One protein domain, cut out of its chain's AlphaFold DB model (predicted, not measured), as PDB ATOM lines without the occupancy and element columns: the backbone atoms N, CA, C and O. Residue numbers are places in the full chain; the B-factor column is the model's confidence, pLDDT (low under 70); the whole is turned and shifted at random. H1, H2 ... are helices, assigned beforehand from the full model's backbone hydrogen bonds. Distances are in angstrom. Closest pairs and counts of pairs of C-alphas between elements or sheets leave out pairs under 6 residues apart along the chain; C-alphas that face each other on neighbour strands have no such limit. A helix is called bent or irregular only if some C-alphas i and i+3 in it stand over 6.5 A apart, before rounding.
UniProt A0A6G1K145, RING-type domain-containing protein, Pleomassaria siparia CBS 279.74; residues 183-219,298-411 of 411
ATOM      1  N   VAL A 183     102.782  95.512  20.174       91.62
ATOM      2  CA  VAL A 183     103.055  94.382  21.080       91.62
ATOM      3  C   VAL A 183     102.035  94.302  22.219       91.62
ATOM      4  O   VAL A 183     101.544  93.217  22.531       91.62
ATOM      5  N   HIS A 184     101.651  95.429  22.820       88.81
ATOM      6  CA  HIS A 184     100.604  95.447  23.845       88.81
ATOM      7  C   HIS A 184      99.238  95.025  23.284       88.81
ATOM      8  O   HIS A 184      98.458  94.372  23.978       88.81
ATOM      9  N   GLY A 185      98.928  95.391  22.040       86.88
ATOM     10  CA  GLY A 185      97.684  95.035  21.362       86.88
ATOM     11  C   GLY A 185      97.675  93.641  20.737       86.88
ATOM     12  O   GLY A 185      96.638  93.245  20.213       86.88
ATOM     13  N   LEU A 186      98.790  92.907  20.785       86.69
ATOM     14  CA  LEU A 186      99.032  91.735  19.946       86.69
ATOM     15  C   LEU A 186      97.902  90.688  20.005       86.69
ATOM     16  O   LEU A 186      97.345  90.422  18.946       86.69
ATOM     17  N   PRO A 187      97.427  90.210  21.176       82.44
ATOM     18  CA  PRO A 187      96.294  89.280  21.254       82.44
ATOM     19  C   PRO A 187      95.035  89.731  20.498       82.44
ATOM     20  O   PRO A 187      94.391  88.924  19.842       82.44
ATOM     21  N   GLY A 188      94.701  91.024  20.558       82.94
ATOM     22  CA  GLY A 188      93.513  91.575  19.897       82.94
ATOM     23  C   GLY A 188      93.718  91.930  18.424       82.94
ATOM     24  O   GLY A 188      92.744  92.230  17.739       82.94
ATOM     25  N   ARG A 189      94.966  91.936  17.939       83.06
ATOM     26  CA  ARG A 189      95.320  92.239  16.543       83.06
ATOM     27  C   ARG A 189      95.460  90.995  15.675       83.06
ATOM     28  O   ARG A 189      95.367  91.114  14.458       83.06
ATOM     29  N   LEU A 190      95.709  89.835  16.282       84.19
ATOM     30  CA  LEU A 190      95.813  88.577  15.553       84.19
ATOM     31  C   LEU A 190      94.470  88.282  14.882       84.19
ATOM     32  O   LEU A 190      93.461  88.063  15.557       84.19
ATOM     33  N   GLN A 191      94.455  88.304  13.551       80.69
ATOM     34  CA  GLN A 191      93.280  87.907  12.791       80.69
ATOM     35  C   GLN A 191      93.135  86.396  12.938       80.69
ATOM     36  O   GLN A 191      93.990  85.628  12.508       80.69
ATOM     37  N   MET A 192      92.080  85.961  13.625       84.44
ATOM     38  CA  MET A 192      91.827  84.533  13.772       84.44
ATOM     39  C   MET A 192      91.351  83.992  12.423       84.44
ATOM     40  O   MET A 192      90.375  84.526  11.884       84.44
ATOM     41  N   PRO A 193      92.008  82.962  11.872       83.25
ATOM     42  CA  PRO A 193      91.577  82.391  10.615       83.25
ATOM     43  C   PRO A 193      90.213  81.712  10.775       83.25
ATOM     44  O   PRO A 193      89.870  81.194  11.841       83.25
ATOM     45  N   ASP A 194      89.445  81.677   9.690       88.25
ATOM     46  CA  ASP A 194      88.279  80.807   9.610       88.25
ATOM     47  C   ASP A 194      88.759  79.350   9.583       88.25
ATOM     48  O   ASP A 194      89.326  78.890   8.592       88.25
ATOM     49  N   LEU A 195      88.539  78.616  10.677       89.62
ATOM     50  CA  LEU A 195      88.954  77.216  10.804       89.62
ATOM     51  C   LEU A 195      88.206  76.278   9.843       89.62
ATOM     52  O   LEU A 195      88.589  75.114   9.700       89.62
ATOM     53  N   THR A 196      87.165  76.766   9.164       87.88
ATOM     54  CA  THR A 196      86.493  76.039   8.086       87.88
ATOM     55  C   THR A 196      87.164  76.235   6.722       87.88
ATOM     56  O   THR A 196      86.952  75.407   5.836       87.88
ATOM     57  N   ASP A 197      88.027  77.250   6.550       87.81
ATOM     58  CA  ASP A 197      88.790  77.473   5.313       87.81
ATOM     59  C   ASP A 197      89.905  76.410   5.176       87.81
ATOM     60  O   ASP A 197      90.803  76.328   6.026       87.81
ATOM     61  N   PRO A 198      89.923  75.609   4.092       87.31
ATOM     62  CA  PRO A 198      90.991  74.642   3.835       87.31
ATOM     63  C   PRO A 198      92.399  75.255   3.824       87.31
ATOM     64  O   PRO A 198      93.363  74.589   4.205       87.31
ATOM     65  N   ARG A 199      92.543  76.525   3.423       84.12
ATOM     66  CA  ARG A 199      93.835  77.227   3.407       84.12
ATOM     67  C   ARG A 199      94.341  77.505   4.815       84.12
ATOM     68  O   ARG A 199      95.527  77.317   5.067       84.12
ATOM     69  N   ALA A 200      93.451  77.893   5.730       85.12
ATOM     70  CA  ALA A 200      93.790  78.070   7.137       85.12
ATOM     71  C   ALA A 200      94.244  76.746   7.760       85.12
ATOM     72  O   ALA A 200      95.299  76.681   8.382       85.12
ATOM     73  N   ARG A 201      93.504  75.661   7.502       89.38
ATOM     74  CA  ARG A 201      93.871  74.310   7.954       89.38
ATOM     75  C   ARG A 201      95.244  73.876   7.438       89.38
ATOM     76  O   ARG A 201      96.051  73.367   8.214       89.38
ATOM     77  N   LYS A 202      95.536  74.121   6.156       86.00
ATOM     78  CA  LYS A 202      96.844  73.801   5.566       86.00
ATOM     79  C   LYS A 202      97.969  74.671   6.131       86.00
ATOM     80  O   LYS A 202      99.069  74.174   6.362       86.00
ATOM     81  N   ALA A 203      97.711  75.956   6.370       84.94
ATOM     82  CA  ALA A 203      98.674  76.850   7.007       84.94
ATOM     83  C   ALA A 203      99.014  76.389   8.434       84.94
ATOM     84  O   ALA A 203     100.188  76.387   8.811       84.94
ATOM     85  N   GLU A 204      98.015  75.928   9.189       89.31
ATOM     86  CA  GLU A 204      98.196  75.369  10.530       89.31
ATOM     87  C   GLU A 204      98.990  74.061  10.519       89.31
ATOM     88  O   GLU A 204      99.937  73.920  11.292       89.31
ATOM     89  N   GLU A 205      98.691  73.149   9.593       88.44
ATOM     90  CA  GLU A 205      99.468  71.924   9.364       88.44
ATOM     91  C   GLU A 205     100.962  72.241   9.142       88.44
ATOM     92  O   GLU A 205     101.838  71.742   9.853       88.44
ATOM     93  N   LEU A 206     101.262  73.156   8.211       84.00
ATOM     94  CA  LEU A 206     102.629  73.608   7.927       84.00
ATOM     95  C   LEU A 206     103.268  74.335   9.121       84.00
ATOM     96  O   LEU A 206     104.480  74.242   9.336       84.00
ATOM     97  N   GLY A 207     102.479  75.079   9.897       85.94
ATOM     98  CA  GLY A 207     102.911  75.725  11.134       85.94
ATOM     99  C   GLY A 207     103.376  74.709  12.177       85.94
ATOM    100  O   GLY A 207     104.474  74.844  12.716       85.94
ATOM    101  N   VAL A 208     102.595  73.649  12.397       88.88
ATOM    102  CA  VAL A 208     102.928  72.556  13.326       88.88
ATOM    103  C   VAL A 208     104.236  71.881  12.920       88.88
ATOM    104  O   VAL A 208     105.132  71.734  13.754       88.88
ATOM    105  N   PHE A 209     104.393  71.537  11.638       83.12
ATOM    106  CA  PHE A 209     105.633  70.942  11.140       83.12
ATOM    107  C   PHE A 209     106.849  71.833  11.396       83.12
ATOM    108  O   PHE A 209     107.863  71.349  11.899       83.12
ATOM    109  N   ARG A 210     106.746  73.135  11.098       82.38
ATOM    110  CA  ARG A 210     107.832  74.099  11.333       82.38
ATOM    111  C   ARG A 210     108.191  74.199  12.814       82.38
ATOM    112  O   ARG A 210     109.367  74.122  13.162       82.38
ATOM    113  N   GLU A 211     107.201  74.328  13.693       87.00
ATOM    114  CA  GLU A 211     107.432  74.483  15.133       87.00
ATOM    115  C   GLU A 211     108.080  73.233  15.757       87.00
ATOM    116  O   GLU A 211     109.038  73.359  16.527       87.00
ATOM    117  N   PHE A 212     107.637  72.031  15.372       84.69
ATOM    118  CA  PHE A 212     108.248  70.782  15.837       84.69
ATOM    119  C   PHE A 212     109.631  70.533  15.219       84.69
ATOM    120  O   PHE A 212     110.542  70.128  15.940       84.69
ATOM    121  N   ALA A 213     109.836  70.818  13.928       74.69
ATOM    122  CA  ALA A 213     111.127  70.622  13.257       74.69
ATOM    123  C   ALA A 213     112.240  71.522  13.820       74.69
ATOM    124  O   ALA A 213     113.405  71.127  13.870       74.69
ATOM    125  N   LEU A 214     111.894  72.726  14.285       73.19
ATOM    126  CA  LEU A 214     112.844  73.637  14.927       73.19
ATOM    127  C   LEU A 214     113.234  73.194  16.351       73.19
ATOM    128  O   LEU A 214     114.214  73.699  16.913       73.19
ATOM    129  N   SER A 215     112.510  72.245  16.956       76.31
ATOM    130  CA  SER A 215     112.818  71.736  18.291       76.31
ATOM    131  C   SER A 215     113.882  70.641  18.252       76.31
ATOM    132  O   SER A 215     113.609  69.482  17.970       76.31
ATOM    133  N   ARG A 216     115.104  70.965  18.689       67.56
ATOM    134  CA  ARG A 216     116.185  69.969  18.867       67.56
ATOM    135  C   ARG A 216     115.915  68.923  19.963       67.56
ATOM    136  O   ARG A 216     116.735  68.031  20.161       67.56
ATOM    137  N   LYS A 217     114.847  69.087  20.751       66.19
ATOM    138  CA  LYS A 217     114.522  68.229  21.906       66.19
ATOM    139  C   LYS A 217     113.473  67.175  21.580       66.19
ATOM    140  O   LYS A 217     113.343  66.219  22.337       66.19
ATOM    141  N   VAL A 218     112.736  67.363  20.493       62.66
ATOM    142  CA  VAL A 218     111.662  66.467  20.087       62.66
ATOM    143  C   VAL A 218     112.110  65.753  18.828       62.66
ATOM    144  O   VAL A 218     112.585  66.382  17.885       62.66
ATOM    145  N   LYS A 219     112.028  64.419  18.844       58.56
ATOM    146  CA  LYS A 219     112.245  63.622  17.635       58.56
ATOM    147  C   LYS A 219     111.220  64.082  16.600       58.56
ATOM    148  O   LYS A 219     110.084  64.353  16.982       58.56
ATOM    149  N   LEU A 298      95.016  65.857   9.515       89.38
ATOM    150  CA  LEU A 298      95.267  66.653  10.724       89.38
ATOM    151  C   LEU A 298      95.173  65.795  11.994       89.38
ATOM    152  O   LEU A 298      95.890  66.041  12.961       89.38
ATOM    153  N   GLU A 299      94.320  64.772  11.990       90.69
ATOM    154  CA  GLU A 299      94.165  63.812  13.077       90.69
ATOM    155  C   GLU A 299      95.424  62.953  13.251       90.69
ATOM    156  O   GLU A 299      95.889  62.762  14.375       90.69
ATOM    157  N   GLU A 300      96.016  62.469  12.157       86.31
ATOM    158  CA  GLU A 300      97.285  61.731  12.195       86.31
ATOM    159  C   GLU A 300      98.435  62.619  12.677       86.31
ATOM    160  O   GLU A 300      99.249  62.185  13.500       86.31
ATOM    161  N   LEU A 301      98.474  63.874  12.217       88.12
ATOM    162  CA  LEU A 301      99.436  64.870  12.682       88.12
ATOM    163  C   LEU A 301      99.276  65.148  14.181       88.12
ATOM    164  O   LEU A 301     100.268  65.168  14.909       88.12
ATOM    165  N   LEU A 302      98.042  65.283  14.669       91.62
ATOM    166  CA  LEU A 302      97.761  65.488  16.088       91.62
ATOM    167  C   LEU A 302      98.233  64.301  16.933       91.62
ATOM    168  O   LEU A 302      98.917  64.491  17.939       91.62
ATOM    169  N   GLN A 303      97.950  63.073  16.496       87.62
ATOM    170  CA  GLN A 303      98.444  61.870  17.171       87.62
ATOM    171  C   GLN A 303      99.979  61.779  17.138       87.62
ATOM    172  O   GLN A 303     100.591  61.256  18.070       87.62
ATOM    173  N   SER A 304     100.613  62.277  16.074       82.50
ATOM    174  CA  SER A 304     102.070  62.394  15.989       82.50
ATOM    175  C   SER A 304     102.617  63.355  17.040       82.50
ATOM    176  O   SER A 304     103.560  63.010  17.755       82.50
ATOM    177  N   CYS A 305     101.984  64.523  17.195       87.50
ATOM    178  CA  CYS A 305     102.304  65.465  18.264       87.50
ATOM    179  C   CYS A 305     102.147  64.812  19.644       87.50
ATOM    180  O   CYS A 305     103.048  64.943  20.470       87.50
ATOM    181  N   ASP A 306     101.064  64.065  19.884       85.88
ATOM    182  CA  ASP A 306     100.831  63.363  21.155       85.88
ATOM    183  C   ASP A 306     101.969  62.389  21.486       85.88
ATOM    184  O   ASP A 306     102.538  62.441  22.576       85.88
ATOM    185  N   ARG A 307     102.373  61.550  20.524       80.94
ATOM    186  CA  ARG A 307     103.507  60.622  20.694       80.94
ATOM    187  C   ARG A 307     104.831  61.351  20.913       80.94
ATOM    188  O   ARG A 307     105.660  60.916  21.709       80.94
ATOM    189  N   ALA A 308     105.045  62.453  20.201       77.50
ATOM    190  CA  ALA A 308     106.258  63.254  20.309       77.50
ATOM    191  C   ALA A 308     106.389  63.929  21.688       77.50
ATOM    192  O   ALA A 308     107.502  64.100  22.190       77.50
ATOM    193  N   LEU A 309     105.257  64.274  22.305       82.06
ATOM    194  CA  LEU A 309     105.174  64.931  23.608       82.06
ATOM    195  C   LEU A 309     105.012  63.960  24.788       82.06
ATOM    196  O   LEU A 309     105.235  64.377  25.920       82.06
ATOM    197  N   GLU A 310     104.681  62.685  24.552       78.25
ATOM    198  CA  GLU A 310     104.397  61.660  25.579       78.25
ATOM    199  C   GLU A 310     105.451  61.598  26.699       78.25
ATOM    200  O   GLU A 310     105.124  61.444  27.875       78.25
ATOM    201  N   TRP A 311     106.726  61.750  26.341       72.00
ATOM    202  CA  TRP A 311     107.862  61.633  27.262       72.00
ATOM    203  C   TRP A 311     108.359  62.978  27.792       72.00
ATOM    204  O   TRP A 311     109.399  63.049  28.452       72.00
ATOM    205  N   MET A 312     107.654  64.058  27.469       75.75
ATOM    206  CA  MET A 312     107.983  65.400  27.913       75.75
ATOM    207  C   MET A 312     107.159  65.752  29.140       75.75
ATOM    208  O   MET A 312     105.970  65.465  29.210       75.75
ATOM    209  N   ASP A 313     107.788  66.421  30.102       74.44
ATOM    210  CA  ASP A 313     107.056  66.997  31.224       74.44
ATOM    211  C   ASP A 313     106.219  68.175  30.696       74.44
ATOM    212  O   ASP A 313     106.810  69.162  30.221       74.44
ATOM    213  N   PRO A 314     104.874  68.098  30.714       68.88
ATOM    214  CA  PRO A 314     104.054  69.242  30.371       68.88
ATOM    215  C   PRO A 314     104.421  70.358  31.342       68.88
ATOM    216  O   PRO A 314     104.399  70.192  32.562       68.88
ATOM    217  N   CYS A 315     104.853  71.499  30.806       67.50
ATOM    218  CA  CYS A 315     105.291  72.606  31.643       67.50
ATOM    219  C   CYS A 315     104.068  73.253  32.314       67.50
ATOM    220  O   CYS A 315     103.586  74.303  31.897       67.50
ATOM    221  N   ASN A 316     103.572  72.632  33.381       60.66
ATOM    222  CA  ASN A 316     102.331  72.997  34.069       60.66
ATOM    223  C   ASN A 316     102.436  74.322  34.847       60.66
ATOM    224  O   ASN A 316     101.479  74.748  35.482       60.66
ATOM    225  N   GLN A 317     103.612  74.955  34.842       65.50
ATOM    226  CA  GLN A 317     103.955  76.097  35.691       65.50
ATOM    227  C   GLN A 317     104.126  77.408  34.910       65.50
ATOM    228  O   GLN A 317     104.601  78.394  35.477       65.50
ATOM    229  N   PHE A 318     103.784  77.456  33.617       80.25
ATOM    230  CA  PHE A 318     103.808  78.725  32.892       80.25
ATOM    231  C   PHE A 318     102.575  79.568  33.238       80.25
ATOM    232  O   PHE A 318     101.523  79.486  32.604       80.25
ATOM    233  N   GLU A 319     102.714  80.397  34.268       82.31
ATOM    234  CA  GLU A 319     101.695  81.371  34.646       82.31
ATOM    235  C   GLU A 319     101.857  82.662  33.840       82.31
ATOM    236  O   GLU A 319     102.853  83.388  33.953       82.31
ATOM    237  N   VAL A 320     100.840  82.972  33.033       81.69
ATOM    238  CA  VAL A 320     100.720  84.286  32.403       81.69
ATOM    239  C   VAL A 320     100.446  85.306  33.498       81.69
ATOM    240  O   VAL A 320      99.417  85.264  34.173       81.69
ATOM    241  N   ARG A 321     101.372  86.244  33.675       82.31
ATOM    242  CA  ARG A 321     101.203  87.332  34.637       82.31
ATOM    243  C   ARG A 321     100.154  88.328  34.134       82.31
ATOM    244  O   ARG A 321     100.158  88.649  32.942       82.31
ATOM    245  N   PRO A 322      99.295  88.866  35.016       82.00
ATOM    246  CA  PRO A 322      98.365  89.916  34.632       82.00
ATOM    247  C   PRO A 322      99.114  91.204  34.267       82.00
ATOM    248  O   PRO A 322     100.243  91.445  34.710       82.00
ATOM    249  N   ARG A 323      98.466  92.063  33.476       73.69
ATOM    250  CA  ARG A 323      98.972  93.415  33.197       73.69
ATOM    251  C   ARG A 323      99.128  94.218  34.496       73.69
ATOM    252  O   ARG A 323      98.324  94.031  35.411       73.69
ATOM    253  N   PRO A 324     100.126  95.117  34.588       79.88
ATOM    254  CA  PRO A 324     101.108  95.507  33.562       79.88
ATOM    255  C   PRO A 324     102.391  94.649  33.581       79.88
ATOM    256  O   PRO A 324     103.452  95.088  33.146       79.88
ATOM    257  N   HIS A 325     102.334  93.449  34.160       83.56
ATOM    258  CA  HIS A 325     103.491  92.569  34.325       83.56
ATOM    259  C   HIS A 325     103.466  91.373  33.373       83.56
ATOM    260  O   HIS A 325     104.195  90.403  33.607       83.56
ATOM    261  N   SER A 326     102.642  91.433  32.322       89.94
ATOM    262  CA  SER A 326     102.583  90.379  31.315       89.94
ATOM    263  C   SER A 326     103.897  90.304  30.533       89.94
ATOM    264  O   SER A 326     104.722  91.224  30.550       89.94
ATOM    265  N   PHE A 327     104.120  89.198  29.829       92.19
ATOM    266  CA  PHE A 327     105.336  89.055  29.035       92.19
ATOM    267  C   PHE A 327     105.340  89.970  27.811       92.19
ATOM    268  O   PHE A 327     106.409  90.415  27.408       92.19
ATOM    269  N   LEU A 328     104.160  90.325  27.295       92.62
ATOM    270  CA  LEU A 328     104.006  91.362  26.274       92.62
ATOM    271  C   LEU A 328     104.405  92.743  26.803       92.62
ATOM    272  O   LEU A 328     105.142  93.455  26.128       92.62
ATOM    273  N   ASP A 329     104.000  93.095  28.030       89.88
ATOM    274  CA  ASP A 329     104.407  94.371  28.640       89.88
ATOM    275  C   ASP A 329     105.921  94.441  28.849       89.88
ATOM    276  O   ASP A 329     106.536  95.497  28.742       89.88
ATOM    277  N   LYS A 330     106.545  93.296  29.135       90.38
ATOM    278  CA  LYS A 330     107.999  93.215  29.231       90.38
ATOM    279  C   LYS A 330     108.669  93.319  27.863       90.38
ATOM    280  O   LYS A 330     109.687  93.991  27.748       90.38
ATOM    281  N   LEU A 331     108.111  92.672  26.840       92.06
ATOM    282  CA  LEU A 331     108.633  92.723  25.477       92.06
ATOM    283  C   LEU A 331     108.557  94.136  24.892       92.06
ATOM    284  O   LEU A 331     109.470  94.547  24.186       92.06
ATOM    285  N   SER A 332     107.528  94.917  25.232       92.81
ATOM    286  CA  SER A 332     107.393  96.291  24.738       92.81
ATOM    287  C   SER A 332     108.515  97.227  25.215       92.81
ATOM    288  O   SER A 332     108.765  98.268  24.605       92.81
ATOM    289  N   LEU A 333     109.265  96.837  26.254       89.50
ATOM    290  CA  LEU A 333     110.473  97.548  26.677       89.50
ATOM    291  C   LEU A 333     111.569  97.543  25.603       89.50
ATOM    292  O   LEU A 333     112.417  98.430  25.628       89.50
ATOM    293  N   LEU A 334     111.537  96.602  24.648       88.56
ATOM    294  CA  LEU A 334     112.457  96.566  23.507       88.56
ATOM    295  C   LEU A 334     112.354  97.790  22.603       88.56
ATOM    296  O   LEU A 334     113.283  98.040  21.854       88.56
ATOM    297  N   PHE A 335     111.263  98.551  22.663       90.12
ATOM    298  CA  PHE A 335     111.059  99.736  21.823       90.12
ATOM    299  C   PHE A 335     111.431 101.035  22.547       90.12
ATOM    300  O   PHE A 335     111.165 102.128  22.054       90.12
ATOM    301  N   ARG A 336     112.023 100.939  23.743       88.94
ATOM    302  CA  ARG A 336     112.600 102.092  24.442       88.94
ATOM    303  C   ARG A 336     113.959 102.453  23.831       88.94
ATOM    304  O   ARG A 336     114.596 101.590  23.225       88.94
ATOM    305  N   PRO A 337     114.439 103.697  24.015       85.50
ATOM    306  CA  PRO A 337     115.792 104.062  23.619       85.50
ATOM    307  C   PRO A 337     116.819 103.085  24.196       85.50
ATOM    308  O   PRO A 337     116.727 102.688  25.362       85.50
ATOM    309  N   ALA A 338     117.819 102.721  23.395       78.25
ATOM    310  CA  ALA A 338     118.836 101.748  23.778       78.25
ATOM    311  C   ALA A 338     119.530 102.108  25.108       78.25
ATOM    312  O   ALA A 338     119.802 101.231  25.927       78.25
ATOM    313  N   SER A 339     119.759 103.401  25.369       76.81
ATOM    314  CA  SER A 339     120.290 103.913  26.641       76.81
ATOM    315  C   SER A 339     119.449 103.510  27.854       76.81
ATOM    316  O   SER A 339     120.001 103.028  28.840       76.81
ATOM    317  N   GLU A 340     118.124 103.626  27.771       83.44
ATOM    318  CA  GLU A 340     117.227 103.248  28.865       83.44
ATOM    319  C   GLU A 340     117.215 101.741  29.113       83.44
ATOM    320  O   GLU A 340     117.151 101.295  30.261       83.44
ATOM    321  N   ILE A 341     117.270 100.946  28.041       83.00
ATOM    322  CA  ILE A 341     117.327  99.487  28.150       83.00
ATOM    323  C   ILE A 341     118.612  99.086  28.886       83.00
ATOM    324  O   ILE A 341     118.551  98.293  29.826       83.00
ATOM    325  N   ARG A 342     119.756  99.686  28.527       75.19
ATOM    326  CA  ARG A 342     121.058  99.429  29.172       75.19
ATOM    327  C   ARG A 342     121.033  99.681  30.681       75.19
ATOM    328  O   ARG A 342     121.586  98.891  31.436       75.19
ATOM    329  N   GLU A 343     120.366 100.744  31.127       73.25
ATOM    330  CA  GLU A 343     120.279 101.087  32.554       73.25
ATOM    331  C   GLU A 343     119.332 100.173  33.343       73.25
ATOM    332  O   GLU A 343     119.562  99.897  34.521       73.25
ATOM    333  N   LYS A 344     118.248  99.712  32.709       74.06
ATOM    334  CA  LYS A 344     117.136  99.029  33.393       74.06
ATOM    335  C   LYS A 344     117.204  97.503  33.315       74.06
ATOM    336  O   LYS A 344     116.520  96.821  34.082       74.06
ATOM    337  N   VAL A 345     118.000  96.940  32.407       74.69
ATOM    338  CA  VAL A 345     118.112  95.488  32.237       74.69
ATOM    339  C   VAL A 345     118.967  94.873  33.349       74.69
ATOM    340  O   VAL A 345     120.191  94.814  33.289       74.69
ATOM    341  N   GLN A 346     118.297  94.332  34.369       70.12
ATOM    342  CA  GLN A 346     118.888  93.341  35.267       70.12
ATOM    343  C   GLN A 346     118.661  91.949  34.679       70.12
ATOM    344  O   GLN A 346     117.522  91.494  34.540       70.12
ATOM    345  N   ALA A 347     119.742  91.271  34.308       66.69
ATOM    346  CA  ALA A 347     119.653  89.988  33.632       66.69
ATOM    347  C   ALA A 347     119.970  88.825  34.604       66.69
ATOM    348  O   ALA A 347     121.068  88.791  35.165       66.69
ATOM    349  N   PRO A 348     119.059  87.842  34.770       76.19
ATOM    350  CA  PRO A 348     119.334  86.577  35.467       76.19
ATOM    351  C   PRO A 348     120.544  85.865  34.870       76.19
ATOM    352  O   PRO A 348     120.898  86.124  33.721       76.19
ATOM    353  N   THR A 349     121.185  84.944  35.583       80.25
ATOM    354  CA  THR A 349     122.349  84.225  35.043       80.25
ATOM    355  C   THR A 349     122.003  83.527  33.722       80.25
ATOM    356  O   THR A 349     120.874  83.085  33.509       80.25
ATOM    357  N   ARG A 350     122.972  83.397  32.804       80.25
ATOM    358  CA  ARG A 350     122.748  82.720  31.512       80.25
ATOM    359  C   ARG A 350     122.151  81.326  31.704       80.25
ATOM    360  O   ARG A 350     121.246  80.933  30.985       80.25
ATOM    361  N   ARG A 351     122.621  80.594  32.717       85.00
ATOM    362  CA  ARG A 351     122.115  79.257  33.046       85.00
ATOM    363  C   ARG A 351     120.628  79.268  33.413       85.00
ATOM    364  O   ARG A 351     119.929  78.320  33.075       85.00
ATOM    365  N   GLU A 352     120.153  80.293  34.115       87.50
ATOM    366  CA  GLU A 352     118.730  80.444  34.439       87.50
ATOM    367  C   GLU A 352     117.911  80.763  33.189       87.50
ATOM    368  O   GLU A 352     116.887  80.124  32.967       87.50
ATOM    369  N   LEU A 353     118.402  81.676  32.346       87.88
ATOM    370  CA  LEU A 353     117.749  82.044  31.089       87.88
ATOM    371  C   LEU A 353     117.656  80.867  30.113       87.88
ATOM    372  O   LEU A 353     116.596  80.654  29.538       87.88
ATOM    373  N   GLU A 354     118.716  80.070  29.960       87.25
ATOM    374  CA  GLU A 354     118.689  78.873  29.109       87.25
ATOM    375  C   GLU A 354     117.716  77.818  29.643       87.25
ATOM    376  O   GLU A 354     116.915  77.288  28.882       87.25
ATOM    377  N   LYS A 355     117.714  77.555  30.957       87.88
ATOM    378  CA  LYS A 355     116.745  76.628  31.565       87.88
ATOM    379  C   LYS A 355     115.305  77.090  31.360       87.88
ATOM    380  O   LYS A 355     114.423  76.274  31.109       87.88
ATOM    381  N   GLU A 356     115.049  78.386  31.509       90.06
ATOM    382  CA  GLU A 356     113.728  78.959  31.266       90.06
ATOM    383  C   GLU A 356     113.354  78.867  29.782       90.06
ATOM    384  O   GLU A 356     112.258  78.421  29.455       90.06
ATOM    385  N   LYS A 357     114.278  79.203  28.877       89.75
ATOM    386  CA  LYS A 357     114.099  79.072  27.426       89.75
ATOM    387  C   LYS A 357     113.764  77.639  27.025       89.75
ATOM    388  O   LYS A 357     112.838  77.447  26.245       89.75
ATOM    389  N   GLU A 358     114.463  76.646  27.574       87.31
ATOM    390  CA  GLU A 358     114.162  75.231  27.339       87.31
ATOM    391  C   GLU A 358     112.725  74.894  27.753       87.31
ATOM    392  O   GLU A 358     111.981  74.337  26.951       87.31
ATOM    393  N   LYS A 359     112.290  75.307  28.950       89.12
ATOM    394  CA  LYS A 359     110.903  75.104  29.404       89.12
ATOM    395  C   LYS A 359     109.878  75.761  28.479       89.12
ATOM    396  O   LYS A 359     108.860  75.151  28.173       89.12
ATOM    397  N   LEU A 360     110.151  76.980  28.013       91.69
ATOM    398  CA  LEU A 360     109.259  77.713  27.110       91.69
ATOM    399  C   LEU A 360     109.171  77.082  25.723       91.69
ATOM    400  O   LEU A 360     108.114  77.147  25.107       91.69
ATOM    401  N   VAL A 361     110.257  76.487  25.222       89.62
ATOM    402  CA  VAL A 361     110.229  75.728  23.964       89.62
ATOM    403  C   VAL A 361     109.317  74.516  24.114       89.62
ATOM    404  O   VAL A 361     108.431  74.338  23.291       89.62
ATOM    405  N   ILE A 362     109.478  73.736  25.188       87.75
ATOM    406  CA  ILE A 362     108.628  72.565  25.459       87.75
ATOM    407  C   ILE A 362     107.164  72.988  25.585       87.75
ATOM    408  O   ILE A 362     106.302  72.437  24.911       87.75
ATOM    409  N   TYR A 363     106.885  74.007  26.401       92.69
ATOM    410  CA  TYR A 363     105.528  74.517  26.580       92.69
ATOM    411  C   TYR A 363     104.926  75.052  25.276       92.69
ATOM    412  O   TYR A 363     103.753  74.823  25.001       92.69
ATOM    413  N   GLY A 364     105.744  75.708  24.445       92.62
ATOM    414  CA  GLY A 364     105.363  76.132  23.104       92.62
ATOM    415  C   GLY A 364     104.828  74.975  22.265       92.62
ATOM    416  O   GLY A 364     103.759  75.126  21.699       92.62
ATOM    417  N   LEU A 365     105.491  73.813  22.273       91.69
ATOM    418  CA  LEU A 365     105.055  72.631  21.512       91.69
ATOM    419  C   LEU A 365     103.722  72.052  22.003       91.69
ATOM    420  O   LEU A 365     102.911  71.617  21.188       91.69
ATOM    421  N   PHE A 366     103.470  72.074  23.317       93.38
ATOM    422  CA  PHE A 366     102.154  71.716  23.857       93.38
ATOM    423  C   PHE A 366     101.069  72.679  23.358       93.38
ATOM    424  O   PHE A 366     100.005  72.229  22.943       93.38
ATOM    425  N   LEU A 367     101.351  73.988  23.317       94.50
ATOM    426  CA  LEU A 367     100.422  74.966  22.742       94.50
ATOM    427  C   LEU A 367     100.227  74.754  21.236       94.50
ATOM    428  O   LEU A 367      99.097  74.812  20.774       94.50
ATOM    429  N   THR A 368     101.278  74.448  20.470       94.12
ATOM    430  CA  THR A 368     101.173  74.093  19.044       94.12
ATOM    431  C   THR A 368     100.232  72.905  18.838       94.12
ATOM    432  O   THR A 368      99.360  72.929  17.971       94.12
ATOM    433  N   ARG A 369     100.388  71.868  19.666       94.62
ATOM    434  CA  ARG A 369      99.551  70.668  19.654       94.62
ATOM    435  C   ARG A 369      98.099  70.990  20.019       94.62
ATOM    436  O   ARG A 369      97.187  70.526  19.344       94.62
ATOM    437  N   ASP A 370      97.869  71.804  21.047       95.88
ATOM    438  CA  ASP A 370      96.520  72.216  21.456       95.88
ATOM    439  C   ASP A 370      95.848  73.125  20.420       95.88
ATOM    440  O   ASP A 370      94.633  73.053  20.232       95.88
ATOM    441  N   ARG A 371      96.641  73.941  19.714       94.88
ATOM    442  CA  ARG A 371      96.194  74.766  18.589       94.88
ATOM    443  C   ARG A 371      95.704  73.867  17.458       94.88
ATOM    444  O   ARG A 371      94.579  74.042  17.003       94.88
ATOM    445  N   LEU A 372      96.487  72.852  17.082       95.62
ATOM    446  CA  LEU A 372      96.087  71.849  16.091       95.62
ATOM    447  C   LEU A 372      94.834  71.074  16.524       95.62
ATOM    448  O   LEU A 372      93.939  70.869  15.708       95.62
ATOM    449  N   GLN A 373      94.729  70.685  17.801       96.69
ATOM    450  CA  GLN A 373      93.520  70.031  18.308       96.69
ATOM    451  C   GLN A 373      92.282  70.918  18.119       96.69
ATOM    452  O   GLN A 373      91.254  70.430  17.658       96.69
ATOM    453  N   ALA A 374      92.383  72.215  18.415       96.19
ATOM    454  CA  ALA A 374      91.283  73.151  18.202       96.19
ATOM    455  C   ALA A 374      90.885  73.263  16.717       96.19
ATOM    456  O   ALA A 374      89.701  73.378  16.409       96.19
ATOM    457  N   VAL A 375      91.843  73.161  15.785       94.81
ATOM    458  CA  VAL A 375      91.562  73.096  14.336       94.81
ATOM    459  C   VAL A 375      90.801  71.815  13.973       94.81
ATOM    460  O   VAL A 375      89.794  71.887  13.266       94.81
ATOM    461  N   VAL A 376      91.249  70.656  14.469       94.75
ATOM    462  CA  VAL A 376      90.593  69.350  14.256       94.75
ATOM    463  C   VAL A 376      89.152  69.369  14.779       94.75
ATOM    464  O   VAL A 376      88.230  68.940  14.090       94.75
ATOM    465  N   GLU A 377      88.944  69.935  15.967       96.06
ATOM    466  CA  GLU A 377      87.633  70.060  16.622       96.06
ATOM    467  C   GLU A 377      86.765  71.190  16.046       96.06
ATOM    468  O   GLU A 377      85.587  71.295  16.388       96.06
ATOM    469  N   ASN A 378      87.326  72.029  15.168       95.25
ATOM    470  CA  ASN A 378      86.705  73.254  14.668       95.25
ATOM    471  C   ASN A 378      86.250  74.207  15.801       95.25
ATOM    472  O   ASN A 378      85.203  74.852  15.707       95.25
ATOM    473  N   ASP A 379      87.039  74.291  16.875       95.94
ATOM    474  CA  ASP A 379      86.790  75.108  18.064       95.94
ATOM    475  C   ASP A 379      87.584  76.425  17.998       95.94
ATOM    476  O   ASP A 379      88.734  76.533  18.437       95.94
ATOM    477  N   ALA A 380      86.954  77.456  17.434       92.94
ATOM    478  CA  ALA A 380      87.567  78.771  17.257       92.94
ATOM    479  C   ALA A 380      87.876  79.491  18.582       92.94
ATOM    480  O   ALA A 380      88.842  80.256  18.658       92.94
ATOM    481  N   ASP A 381      87.087  79.259  19.633       94.25
ATOM    482  CA  ASP A 381      87.305  79.905  20.929       94.25
ATOM    483  C   ASP A 381      88.498  79.282  21.653       94.25
ATOM    484  O   ASP A 381      89.333  80.009  22.202       94.25
ATOM    485  N   ARG A 382      88.631  77.952  21.600       95.56
ATOM    486  CA  ARG A 382      89.820  77.255  22.095       95.56
ATOM    487  C   ARG A 382      91.059  77.648  21.303       95.56
ATOM    488  O   ARG A 382      92.082  77.950  21.915       95.56
ATOM    489  N   PHE A 383      90.968  77.710  19.974       93.88
ATOM    490  CA  PHE A 383      92.072  78.158  19.123       93.88
ATOM    491  C   PHE A 383      92.562  79.549  19.540       93.88
ATOM    492  O   PHE A 383      93.751  79.730  19.811       93.88
ATOM    493  N   ARG A 384      91.639  80.511  19.704       92.31
ATOM    494  CA  ARG A 384      91.959  81.871  20.163       92.31
ATOM    495  C   ARG A 384      92.677  81.857  21.512       92.31
ATOM    496  O   ARG A 384      93.748  82.440  21.634       92.31
ATOM    497  N   GLN A 385      92.140  81.148  22.507       92.94
ATOM    498  CA  GLN A 385      92.752  81.059  23.841       92.94
ATOM    499  C   GLN A 385      94.172  80.471  23.805       92.94
ATOM    500  O   GLN A 385      95.060  80.928  24.534       92.94
ATOM    501  N   VAL A 386      94.405  79.462  22.959       93.75
ATOM    502  CA  VAL A 386      95.729  78.852  22.788       93.75
ATOM    503  C   VAL A 386      96.702  79.839  22.141       93.75
ATOM    504  O   VAL A 386      97.809  80.012  22.656       93.75
ATOM    505  N   VAL A 387      96.288  80.540  21.082       92.56
ATOM    506  CA  VAL A 387      97.113  81.552  20.403       92.56
ATOM    507  C   VAL A 387      97.449  82.726  21.331       92.56
ATOM    508  O   VAL A 387      98.593  83.179  21.364       92.56
ATOM    509  N   GLU A 388      96.509  83.180  22.166       91.62
ATOM    510  CA  GLU A 388      96.766  84.218  23.176       91.62
ATOM    511  C   GLU A 388      97.832  83.791  24.196       91.62
ATOM    512  O   GLU A 388      98.718  84.574  24.562       91.62
ATOM    513  N   ARG A 389      97.797  82.529  24.642       92.06
ATOM    514  CA  ARG A 389      98.862  81.955  25.479       92.06
ATOM    515  C   ARG A 389     100.176  81.839  24.717       92.06
ATOM    516  O   ARG A 389     101.225  82.166  25.274       92.06
ATOM    517  N   GLN A 390     100.132  81.421  23.457       92.25
ATOM    518  CA  GLN A 390     101.315  81.283  22.617       92.25
ATOM    519  C   GLN A 390     102.007  82.630  22.411       92.25
ATOM    520  O   GLN A 390     103.228  82.693  22.528       92.25
ATOM    521  N   ALA A 391     101.251  83.717  22.244       93.19
ATOM    522  CA  ALA A 391     101.771  85.079  22.199       93.19
ATOM    523  C   ALA A 391     102.552  85.460  23.472       93.19
ATOM    524  O   ALA A 391     103.603  86.095  23.393       93.19
ATOM    525  N   GLN A 392     102.095  85.042  24.658       93.69
ATOM    526  CA  GLN A 392     102.803  85.291  25.923       93.69
ATOM    527  C   GLN A 392     104.102  84.484  26.031       93.69
ATOM    528  O   GLN A 392     105.133  85.008  26.460       93.69
ATOM    529  N   VAL A 393     104.071  83.212  25.624       93.50
ATOM    530  CA  VAL A 393     105.258  82.342  25.582       93.50
ATOM    531  C   VAL A 393     106.278  82.880  24.587       93.50
ATOM    532  O   VAL A 393     107.458  83.008  24.916       93.50
ATOM    533  N   PHE A 394     105.816  83.240  23.392       93.56
ATOM    534  CA  PHE A 394     106.597  83.881  22.346       93.56
ATOM    535  C   PHE A 394     107.263  85.155  22.870       93.56
ATOM    536  O   PHE A 394     108.489  85.255  22.846       93.56
ATOM    537  N   ALA A 395     106.491  86.068  23.465       94.62
ATOM    538  CA  ALA A 395     107.017  87.311  24.015       94.62
ATOM    539  C   ALA A 395     108.108  87.072  25.065       94.62
ATOM    540  O   ALA A 395     109.147  87.737  25.065       94.62
ATOM    541  N   ARG A 396     107.924  86.072  25.936       93.75
ATOM    542  CA  ARG A 396     108.950  85.710  26.916       93.75
ATOM    543  C   ARG A 396     110.199  85.120  26.260       93.75
ATOM    544  O   ARG A 396     111.303  85.450  26.694       93.75
ATOM    545  N   ARG A 397     110.050  84.282  25.229       93.19
ATOM    546  CA  ARG A 397     111.172  83.696  24.475       93.19
ATOM    547  C   ARG A 397     111.986  84.761  23.751       93.19
ATOM    548  O   ARG A 397     113.206  84.763  23.903       93.19
ATOM    549  N   VAL A 398     111.330  85.672  23.031       92.81
ATOM    550  CA  VAL A 398     111.984  86.795  22.340       92.81
ATOM    551  C   VAL A 398     112.731  87.659  23.347       92.81
ATOM    552  O   VAL A 398     113.925  87.886  23.197       92.81
ATOM    553  N   TRP A 399     112.096  88.013  24.469       91.06
ATOM    554  CA  TRP A 399     112.782  88.747  25.530       91.06
ATOM    555  C   TRP A 399     114.023  88.013  26.062       91.06
ATOM    556  O   TRP A 399     115.060  88.629  26.283       91.06
ATOM    557  N   ILE A 400     113.954  86.698  26.300       90.38
ATOM    558  CA  ILE A 400     115.125  85.930  26.751       90.38
ATOM    559  C   ILE A 400     116.226  85.920  25.684       90.38
ATOM    560  O   ILE A 400     117.394  86.084  26.034       90.38
ATOM    561  N   ASN A 401     115.871  85.751  24.407       88.06
ATOM    562  CA  ASN A 401     116.822  85.797  23.297       88.06
ATOM    563  C   ASN A 401     117.529  87.149  23.231       88.06
ATOM    564  O   ASN A 401     118.757  87.165  23.199       88.06
ATOM    565  N   PHE A 402     116.775  88.247  23.317       87.75
ATOM    566  CA  PHE A 402     117.331  89.590  23.420       87.75
ATOM    567  C   PHE A 402     118.346  89.671  24.562       87.75
ATOM    568  O   PHE A 402     119.521  89.929  24.330       87.75
ATOM    569  N   ILE A 403     117.943  89.336  25.791       84.81
ATOM    570  CA  ILE A 403     118.834  89.416  26.956       84.81
ATOM    571  C   ILE A 403     120.094  88.558  26.781       84.81
ATOM    572  O   ILE A 403     121.190  88.997  27.123       84.81
ATOM    573  N   ASN A 404     119.968  87.350  26.238       80.50
ATOM    574  CA  ASN A 404     121.114  86.488  25.965       80.50
ATOM    575  C   ASN A 404     122.056  87.074  24.903       80.50
ATOM    576  O   ASN A 404     123.268  86.960  25.067       80.50
ATOM    577  N   GLY A 405     121.518  87.707  23.857       76.75
ATOM    578  CA  GLY A 405     122.303  88.392  22.830       76.75
ATOM    579  C   GLY A 405     123.051  89.611  23.375       76.75
ATOM    580  O   GLY A 405     124.157  89.905  22.946       76.75
ATOM    581  N   THR A 406     122.505  90.280  24.391       72.25
ATOM    582  CA  THR A 406     123.087  91.497  24.991       72.25
ATOM    583  C   THR A 406     124.290  91.277  25.913       72.25
ATOM    584  O   THR A 406     124.750  92.226  26.537       72.25
ATOM    585  N   ARG A 407     124.818  90.050  26.010       65.75
ATOM    586  CA  ARG A 407     125.953  89.705  26.879       65.75
ATOM    587  C   ARG A 407     127.201  89.390  26.049       65.75
ATOM    588  O   ARG A 407     127.216  88.359  25.380       65.75
ATOM    589  N   PRO A 408     128.277  90.191  26.132       50.03
ATOM    590  CA  PRO A 408     129.502  89.973  25.372       50.03
ATOM    591  C   PRO A 408     130.463  88.994  26.036       50.03
ATOM    592  O   PRO A 408     131.611  88.914  25.620       50.03
ATOM    593  N   ASP A 409     130.025  88.210  27.027       52.56
ATOM    594  CA  ASP A 409     130.852  87.221  27.740       52.56
ATOM    595  C   ASP A 409     131.480  86.138  26.811       52.56
ATOM    596  O   ASP A 409     132.088  85.175  27.290       52.56
ATOM    597  N   TYR A 410     131.289  86.254  25.494       40.88
ATOM    598  CA  TYR A 410     131.589  85.270  24.464       40.88
ATOM    599  C   TYR A 410     132.272  85.797  23.194       40.88
ATOM    600  O   TYR A 410     132.427  84.994  22.275       40.88
ATOM    601  N   TYR A 411     132.733  87.051  23.144       44.56
ATOM    602  CA  TYR A 411     133.697  87.456  22.109       44.56
ATOM    603  C   TYR A 411     135.135  87.250  22.592       44.56
ATOM    604  O   TYR A 411     135.482  87.769  23.680       44.56
TER     605      TYR A 411
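What this domain is: This is residues 183 to 219 and 298 to 411 of the 411 residues of the protein "RING-type domain-containing protein" of Pleomassaria siparia CBS 279.74 (UniProt A0A6G1K145). A long helical hairpin, H6 and H7, makes the core; H2 and H3 pack on the later part of H6, H1 and H4 pack on H7, and H5 lies near H4 at one end. The long link from H3 to H4 crosses over the hairpin. The 151 printed residues have seven named helices, H1 to H7 in chain order, and no named strand: all helix. The whole is compact, radius of gyration of the C-alphas 16.9 A, spanning 49 by 33 by 27 A.

How they stand to each other: H6, residues 350 to 376, and H7, residues 380 to 405, touch as a hairpin, opposite ways at a shallow tilt of 21 degrees; their closest C-alphas, Ala 374 and Phe 383, are 5.2 A apart. H2, residues 198 to 213, touches residues 365 to 375 of H6, closest C-alphas Val 208 and Thr 368, 6.2 A. H3, residues 298 to 309, touches residues 365 to 376 of H6, closest C-alphas Cys 305 and Arg 369, 6.0 A. H2, H3 and H6 form a bundle, helices side by side at shallow tilts. H4, residues 327 to 335, touches residues 391 to 399 of H7 at a steep tilt of 48 degrees, closest C-alphas Phe 327 and Arg 396, 5.4 A. H1, residues 183 to 189, touches residues 387 to 391 of H7, closest C-alphas Pro 187 and Glu 388, 5.4 A. H5, residues 338 to 344, is close to but not clearly touching H4, closest C-alphas Leu 333 and Ile 341, 7.3 A. Every O i to N i+4 pair is within hydrogen-bond range in H2, H3, H5, H6 and H7, against 1 of 3 in H1 and 2 of 5 in H4, where O i to N i+3 gives 3 of 4 and 5 of 6.

Where its parts are: H6 is 38.9 A long from C-alpha 350 at (122.748, 82.720, 31.512), H7 36.5 A to C-alpha 405 at (122.303, 88.392, 22.830). H2 is 22.6 A, H3 16.3 A and H4 14.1 A long. H1 is irregular: C-alphas 184 and 187 are 8.0 A apart.

The domain as a whole: The farthest C-alphas, Thr 196 and Tyr 411, are 50.5 A apart. Residues 220 to 297 are not printed; C-alphas 219 and 298 are 18.6 A apart. The link from H3 to H4 is long. Model confidence is under 70 at residues 216 to 219, 314 to 317, 347 and 407 to 411.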